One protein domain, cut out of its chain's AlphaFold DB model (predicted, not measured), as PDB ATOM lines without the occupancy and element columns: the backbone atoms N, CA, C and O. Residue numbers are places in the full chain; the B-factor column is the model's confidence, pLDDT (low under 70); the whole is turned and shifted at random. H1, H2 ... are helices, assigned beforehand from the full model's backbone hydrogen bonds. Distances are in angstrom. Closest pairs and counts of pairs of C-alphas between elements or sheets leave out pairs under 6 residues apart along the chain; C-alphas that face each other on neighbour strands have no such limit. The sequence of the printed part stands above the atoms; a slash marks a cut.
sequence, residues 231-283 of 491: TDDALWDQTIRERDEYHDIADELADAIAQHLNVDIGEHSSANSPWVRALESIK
ATOM      1  N   THR A 231     166.591 133.963 102.618       93.75
ATOM      2  CA  THR A 231     167.626 132.961 102.884       93.75
ATOM      3  C   THR A 231     166.986 131.755 103.567       93.75
ATOM      4  O   THR A 231     165.963 131.901 104.237       93.75
ATOM      5  N   ASP A 232     167.570 130.568 103.402       92.00
ATOM      6  CA  ASP A 232     167.018 129.370 104.044       92.00
ATOM      7  C   ASP A 232     166.901 129.587 105.567       92.00
ATOM      8  O   ASP A 232     165.855 129.291 106.133       92.00
ATOM      9  N   ASP A 233     167.881 130.245 106.198       95.56
ATOM     10  CA  ASP A 233     167.823 130.651 107.614       95.56
ATOM     11  C   ASP A 233     166.588 131.507 107.947       95.56
ATOM     12  O   ASP A 233     165.925 131.279 108.953       95.56
ATOM     13  N   ALA A 234     166.216 132.453 107.077       93.38
ATOM     14  CA  ALA A 234     165.040 133.295 107.292       93.38
ATOM     15  C   ALA A 234     163.723 132.509 107.166       93.38
ATOM     16  O   ALA A 234     162.758 132.828 107.864       93.38
ATOM     17  N   LEU A 235     163.680 131.486 106.302       92.44
ATOM     18  CA  LEU A 235     162.536 130.571 106.196       92.44
ATOM     19  C   LEU A 235     162.421 129.686 107.443       92.44
ATOM     20  O   LEU A 235     161.315 129.476 107.944       92.44
ATOM     21  N   TRP A 236     163.547 129.203 107.974       94.19
ATOM     22  CA  TRP A 236     163.577 128.440 109.222       94.19
ATOM     23  C   TRP A 236     163.133 129.286 110.415       94.19
ATOM     24  O   TRP A 236     162.253 128.862 111.160       94.19
ATOM     25  N   ASP A 237     163.654 130.505 110.546       95.81
ATOM     26  CA  ASP A 237     163.243 131.447 111.590       95.81
ATOM     27  C   ASP A 237     161.749 131.773 111.507       95.81
ATOM     28  O   ASP A 237     161.079 131.902 112.529       95.81
ATOM     29  N   GLN A 238     161.212 131.914 110.292       93.62
ATOM     30  CA  GLN A 238     159.778 132.095 110.088       93.62
ATOM     31  C   GLN A 238     158.992 130.870 110.559       93.62
ATOM     32  O   GLN A 238     158.037 131.026 111.309       93.62
ATOM     33  N   THR A 239     159.428 129.671 110.184       94.06
ATOM     34  CA  THR A 239     158.745 128.420 110.549       94.06
ATOM     35  C   THR A 239     158.745 128.202 112.065       94.06
ATOM     36  O   THR A 239     157.755 127.742 112.627       94.06
ATOM     37  N   ILE A 240     159.840 128.555 112.745       96.25
ATOM     38  CA  ILE A 240     159.935 128.484 114.209       96.25
ATOM     39  C   ILE A 240     158.983 129.490 114.861       96.25
ATOM     40  O   ILE A 240     158.247 129.101 115.762       96.25
ATOM     41  N   ARG A 241     158.941 130.742 114.379       94.75
ATOM     42  CA  ARG A 241     157.984 131.746 114.876       94.75
ATOM     43  C   ARG A 241     156.540 131.291 114.706       94.75
ATOM     44  O   ARG A 241     155.788 131.342 115.666       94.75
ATOM     45  N   GLU A 242     156.177 130.805 113.521       91.62
ATOM     46  CA  GLU A 242     154.823 130.313 113.246       91.62
ATOM     47  C   GLU A 242     154.467 129.140 114.167       91.62
ATOM     48  O   GLU A 242     153.387 129.114 114.749       91.62
ATOM     49  N   ARG A 243     155.388 128.188 114.366       94.31
ATOM     50  CA  ARG A 243     155.188 127.074 115.303       94.31
ATOM     51  C   ARG A 243     154.951 127.564 116.733       94.31
ATOM     52  O   ARG A 243     154.045 127.062 117.389       94.31
ATOM     53  N   ASP A 244     155.765 128.500 117.210       93.56
ATOM     54  CA  ASP A 244     155.658 129.021 118.573       93.56
ATOM     55  C   ASP A 244     154.356 129.834 118.744       93.56
ATOM     56  O   ASP A 244     153.638 129.630 119.719       93.56
ATOM     57  N   GLU A 245     153.955 130.632 117.746       92.88
ATOM     58  CA  GLU A 245     152.649 131.314 117.716       92.88
ATOM     59  C   GLU A 245     151.475 130.320 117.768       92.88
ATOM     60  O   GLU A 245     150.488 130.553 118.468       92.88
ATOM     61  N   TYR A 246     151.568 129.183 117.069       87.12
ATOM     62  CA  TYR A 246     150.544 128.139 117.157       87.12
ATOM     63  C   TYR A 246     150.478 127.487 118.538       87.12
ATOM     64  O   TYR A 246     149.389 127.089 118.955       87.12
ATOM     65  N   HIS A 247     151.606 127.365 119.237       86.19
ATOM     66  CA  HIS A 247     151.623 126.853 120.605       86.19
ATOM     67  C   HIS A 247     150.945 127.842 121.564       86.19
ATOM     68  O   HIS A 247     150.076 127.425 122.325       86.19
ATOM     69  N   ASP A 248     151.233 129.141 121.444       88.62
ATOM     70  CA  ASP A 248     150.593 130.180 122.262       88.62
ATOM     71  C   ASP A 248     149.068 130.222 122.043       88.62
ATOM     72  O   ASP A 248     148.287 130.257 122.995       88.62
ATOM     73  N   ILE A 249     148.621 130.148 120.780       90.00
ATOM     74  CA  ILE A 249     147.189 130.094 120.440       90.00
ATOM     75  C   ILE A 249     146.537 128.815 120.985       90.00
ATOM     76  O   ILE A 249     145.372 128.834 121.391       90.00
ATOM     77  N   ALA A 250     147.256 127.689 120.980       84.56
ATOM     78  CA  ALA A 250     146.746 126.432 121.516       84.56
ATOM     79  C   ALA A 250     146.535 126.499 123.034       84.56
ATOM     80  O   ALA A 250     145.509 126.007 123.509       84.56
ATOM     81  N   ASP A 251     147.449 127.135 123.769       86.69
ATOM     82  CA  ASP A 251     147.325 127.348 125.212       86.69
ATOM     83  C   ASP A 251     146.170 128.309 125.542       86.69
ATOM     84  O   ASP A 251     145.320 127.984 126.373       86.69
ATOM     85  N   GLU A 252     146.043 129.432 124.819       90.94
ATOM     86  CA  GLU A 252     144.919 130.368 124.995       90.94
ATOM     87  C   GLU A 252     143.564 129.685 124.737       90.94
ATOM     88  O   GLU A 252     142.587 129.881 125.471       90.94
ATOM     89  N   LEU A 253     143.490 128.839 123.705       87.38
ATOM     90  CA  LEU A 253     142.274 128.098 123.392       87.38
ATOM     91  C   LEU A 253     141.991 126.998 124.427       87.38
ATOM     92  O   LEU A 253     140.829 126.794 124.790       87.38
ATOM     93  N   ALA A 254     143.014 126.318 124.946       86.81
ATOM     94  CA  ALA A 254     142.850 125.356 126.033       86.81
ATOM     95  C   ALA A 254     142.262 126.026 127.286       86.81
ATOM     96  O   ALA A 254     141.275 125.526 127.832       86.81
ATOM     97  N   ASP A 255     142.777 127.196 127.674       88.06
ATOM     98  CA  ASP A 255     142.258 127.990 128.793       88.06
ATOM     99  C   ASP A 255     140.802 128.418 128.572       88.06
ATOM    100  O   ASP A 255     139.961 128.301 129.472       88.06
ATOM    101  N   ALA A 256     140.462 128.871 127.362       91.31
ATOM    102  CA  ALA A 256     139.099 129.265 127.021       91.31
ATOM    103  C   ALA A 256     138.112 128.087 127.110       91.31
ATOM    104  O   ALA A 256     136.999 128.240 127.626       91.31
ATOM    105  N   ILE A 257     138.504 126.895 126.645       88.50
ATOM    106  CA  ILE A 257     137.665 125.692 126.744       88.50
ATOM    107  C   ILE A 257     137.552 125.242 128.205       88.50
ATOM    108  O   ILE A 257     136.453 124.889 128.642       88.50
ATOM    109  N   ALA A 258     138.644 125.298 128.970       90.81
ATOM    110  CA  ALA A 258     138.645 124.938 130.384       90.81
ATOM    111  C   ALA A 258     137.671 125.821 131.180       90.81
ATOM    112  O   ALA A 258     136.858 125.315 131.958       90.81
ATOM    113  N   GLN A 259     137.669 127.130 130.907       92.56
ATOM    114  CA  GLN A 259     136.708 128.078 131.475       92.56
ATOM    115  C   GLN A 259     135.268 127.796 131.029       92.56
ATOM    116  O   GLN A 259     134.349 127.861 131.844       92.56
ATOM    117  N   HIS A 260     135.051 127.471 129.751       90.50
ATOM    118  CA  HIS A 260     133.708 127.240 129.217       90.50
ATOM    119  C   HIS A 260     133.058 125.962 129.759       90.50
ATOM    120  O   HIS A 260     131.871 125.955 130.087       90.50
ATOM    121  N   LEU A 261     133.829 124.876 129.854       90.12
ATOM    122  CA  LEU A 261     133.347 123.580 130.335       90.12
ATOM    123  C   LEU A 261     133.459 123.434 131.853       90.12
ATOM    124  O   LEU A 261     132.886 122.500 132.413       90.12
ATOM    125  N   ASN A 262     134.173 124.349 132.516       93.50
ATOM    126  CA  ASN A 262     134.536 124.252 133.926       93.50
ATOM    127  C   ASN A 262     135.229 122.908 134.240       93.50
ATOM    128  O   ASN A 262     134.935 122.252 135.242       93.50
ATOM    129  N   VAL A 263     136.123 122.486 133.339       92.38
ATOM    130  CA  VAL A 263     136.951 121.279 133.453       92.38
ATOM    131  C   VAL A 263     138.400 121.693 133.265       92.38
ATOM    132  O   VAL A 263     138.712 122.411 132.323       92.38
ATOM    133  N   ASP A 264     139.281 121.238 134.150       91.44
ATOM    134  CA  ASP A 264     140.718 121.456 134.003       91.44
ATOM    135  C   ASP A 264     141.273 120.563 132.883       91.44
ATOM    136  O   ASP A 264     141.284 119.331 132.981       91.44
ATOM    137  N   ILE A 265     141.693 121.199 131.792       89.81
ATOM    138  CA  ILE A 265     142.238 120.540 130.600       89.81
ATOM    139  C   ILE A 265     143.753 120.285 130.766       89.81
ATOM    140  O   ILE A 265     144.307 119.398 130.104       89.81
ATOM    141  N   GLY A 266     144.391 120.956 131.733       85.94
ATOM    142  CA  GLY A 266     145.826 120.918 131.999       85.94
ATOM    143  C   GLY A 266     146.658 121.696 130.974       85.94
ATOM    144  O   GLY A 266     146.232 121.920 129.845       85.94
ATOM    145  N   GLU A 267     147.878 122.063 131.366       83.38
ATOM    146  CA  GLU A 267     148.846 122.768 130.512       83.38
ATOM    147  C   GLU A 267     149.360 121.866 129.373       83.38
ATOM    148  O   GLU A 267     149.466 120.637 129.529       83.38
ATOM    149  N   HIS A 268     149.691 122.463 128.223       80.56
ATOM    150  CA  HIS A 268     150.263 121.743 127.090       80.56
ATOM    151  C   HIS A 268     151.676 121.260 127.444       80.56
ATOM    152  O   HIS A 268     152.624 122.029 127.580       80.56
ATOM    153  N   SER A 269     151.837 119.946 127.597       84.00
ATOM    154  CA  SER A 269     153.137 119.317 127.849       84.00
ATOM    155  C   SER A 269     153.324 118.133 126.911       84.00
ATOM    156  O   SER A 269     152.366 117.628 126.334       84.00
ATOM    157  N   SER A 270     154.548 117.623 126.776       83.44
ATOM    158  CA  SER A 270     154.802 116.429 125.956       83.44
ATOM    159  C   SER A 270     153.972 115.204 126.381       83.44
ATOM    160  O   SER A 270     153.777 114.294 125.580       83.44
ATOM    161  N   ALA A 271     153.481 115.178 127.626       85.62
ATOM    162  CA  ALA A 271     152.639 114.120 128.177       85.62
ATOM    163  C   ALA A 271     151.138 114.477 128.223       85.62
ATOM    164  O   ALA A 271     150.325 113.610 128.545       85.62
ATOM    165  N   ASN A 272     150.753 115.722 127.916       84.94
ATOM    166  CA  ASN A 272     149.367 116.183 127.957       84.94
ATOM    167  C   ASN A 272     148.986 116.890 126.655       84.94
ATOM    168  O   ASN A 272     149.486 117.971 126.358       84.94
ATOM    169  N   SER A 273     148.054 116.297 125.908       88.44
ATOM    170  CA  SER A 273     147.431 116.951 124.759       88.44
ATOM    171  C   SER A 273     146.116 117.603 125.203       88.44
ATOM    172  O   SER A 273     145.123 116.884 125.389       88.44
ATOM    173  N   PRO A 274     146.061 118.939 125.367       84.38
ATOM    174  CA  PRO A 274     144.857 119.627 125.825       84.38
ATOM    175  C   PRO A 274     143.686 119.424 124.860       84.38
ATOM    176  O   PRO A 274     142.545 119.318 125.292       84.38
ATOM    177  N   TRP A 275     143.945 119.236 123.564       85.12
ATOM    178  CA  TRP A 275     142.919 118.920 122.564       85.12
ATOM    179  C   TRP A 275     142.209 117.594 122.823       85.12
ATOM    180  O   TRP A 275     140.986 117.507 122.713       85.12
ATOM    181  N   VAL A 276     142.967 116.555 123.184       89.81
ATOM    182  CA  VAL A 276     142.404 115.239 123.503       89.81
ATOM    183  C   VAL A 276     141.570 115.334 124.777       89.81
ATOM    184  O   VAL A 276     140.436 114.864 124.792       89.81
ATOM    185  N   ARG A 277     142.075 116.027 125.804       87.75
ATOM    186  CA  ARG A 277     141.361 116.270 127.068       87.75
ATOM    187  C   ARG A 277     140.097 117.106 126.888       87.75
ATOM    188  O   ARG A 277     139.057 116.769 127.454       87.75
ATOM    189  N   ALA A 278     140.152 118.151 126.069       87.31
ATOM    190  CA  ALA A 278     139.002 118.958 125.682       87.31
ATOM    191  C   ALA A 278     137.945 118.097 124.980       87.31
ATOM    192  O   ALA A 278     136.773 118.107 125.354       87.31
ATOM    193  N   LEU A 279     138.360 117.298 123.993       88.38
ATOM    194  CA  LEU A 279     137.467 116.425 123.238       88.38
ATOM    195  C   LEU A 279     136.840 115.339 124.123       88.38
ATOM    196  O   LEU A 279     135.648 115.065 123.997       88.38
ATOM    197  N   GLU A 280     137.613 114.729 125.018       90.75
ATOM    198  CA  GLU A 280     137.102 113.789 126.019       90.75
ATOM    199  C   GLU A 280     136.113 114.467 126.966       90.75
ATOM    200  O   GLU A 280     135.055 113.905 127.240       90.75
ATOM    201  N   SER A 281     136.399 115.695 127.398       87.88
ATOM    202  CA  SER A 281     135.499 116.476 128.251       87.88
ATOM    203  C   SER A 281     134.182 116.784 127.543       87.88
ATOM    204  O   SER A 281     133.126 116.622 128.140       87.88
ATOM    205  N   ILE A 282     134.215 117.137 126.254       87.75
ATOM    206  CA  ILE A 282     133.013 117.368 125.439       87.75
ATOM    207  C   ILE A 282     132.227 116.066 125.230       87.75
ATOM    208  O   ILE A 282     131.003 116.068 125.330       87.75
ATOM    209  N   LYS A 283     132.905 114.944 124.958       90.50
ATOM    210  CA  LYS A 283     132.258 113.632 124.766       90.50
ATOM    211  C   LYS A 283     131.617 113.100 126.046       90.50
ATOM    212  O   LYS A 283     130.568 112.464 125.982       90.50
TER     213      LYS A 283
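What this domain is: This is residues 231 to 283 of the 491 residues of an uncharacterized protein of Burkholderiales bacterium 67-32 (UniProt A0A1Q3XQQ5). One long helix, H1, makes the whole length, and a loop folds back from its far end to bring a short second helix, H2, onto that end part. Residues 231 to 246, of which 232 to 246 belong to H1, stick out free from a small body. The printed part has 53 residues with two named helices, H1 then H2, and no named strand; the class is all helix. It is loose, with a radius of gyration of the C-alphas of 14.2 A, and spans 46 by 20 by 16 A.

Where its parts are: Find C-alpha 232 at (167.018, 129.370, 104.044); from there H1, residues 232 to 261, runs 43.1 A to C-alpha 261 at (133.347, 123.580, 130.335). H2, residues 274 to 283, runs 14.0 A and ends at C-alpha 283, at (132.258, 113.632, 124.766).

How they stand to each other: Look at residues 254 to 261 of H1, which alone touch H2; the closest C-alphas, of Ala 254 and Pro 274, are 6.1 A apart. The two helices run the same way at a shallow tilt of 33 degrees, only just short of steep. In H1 and H2 every O i to N i+4 pair is within hydrogen-bond range.

The domain as a whole: The C-alphas farthest apart, of Thr 231 and Asn 262, are 46.2 A apart. The link from H1 to H2, residues 262 to 273, is long. The printed part has no cut, and no printed residue has pLDDT under 70.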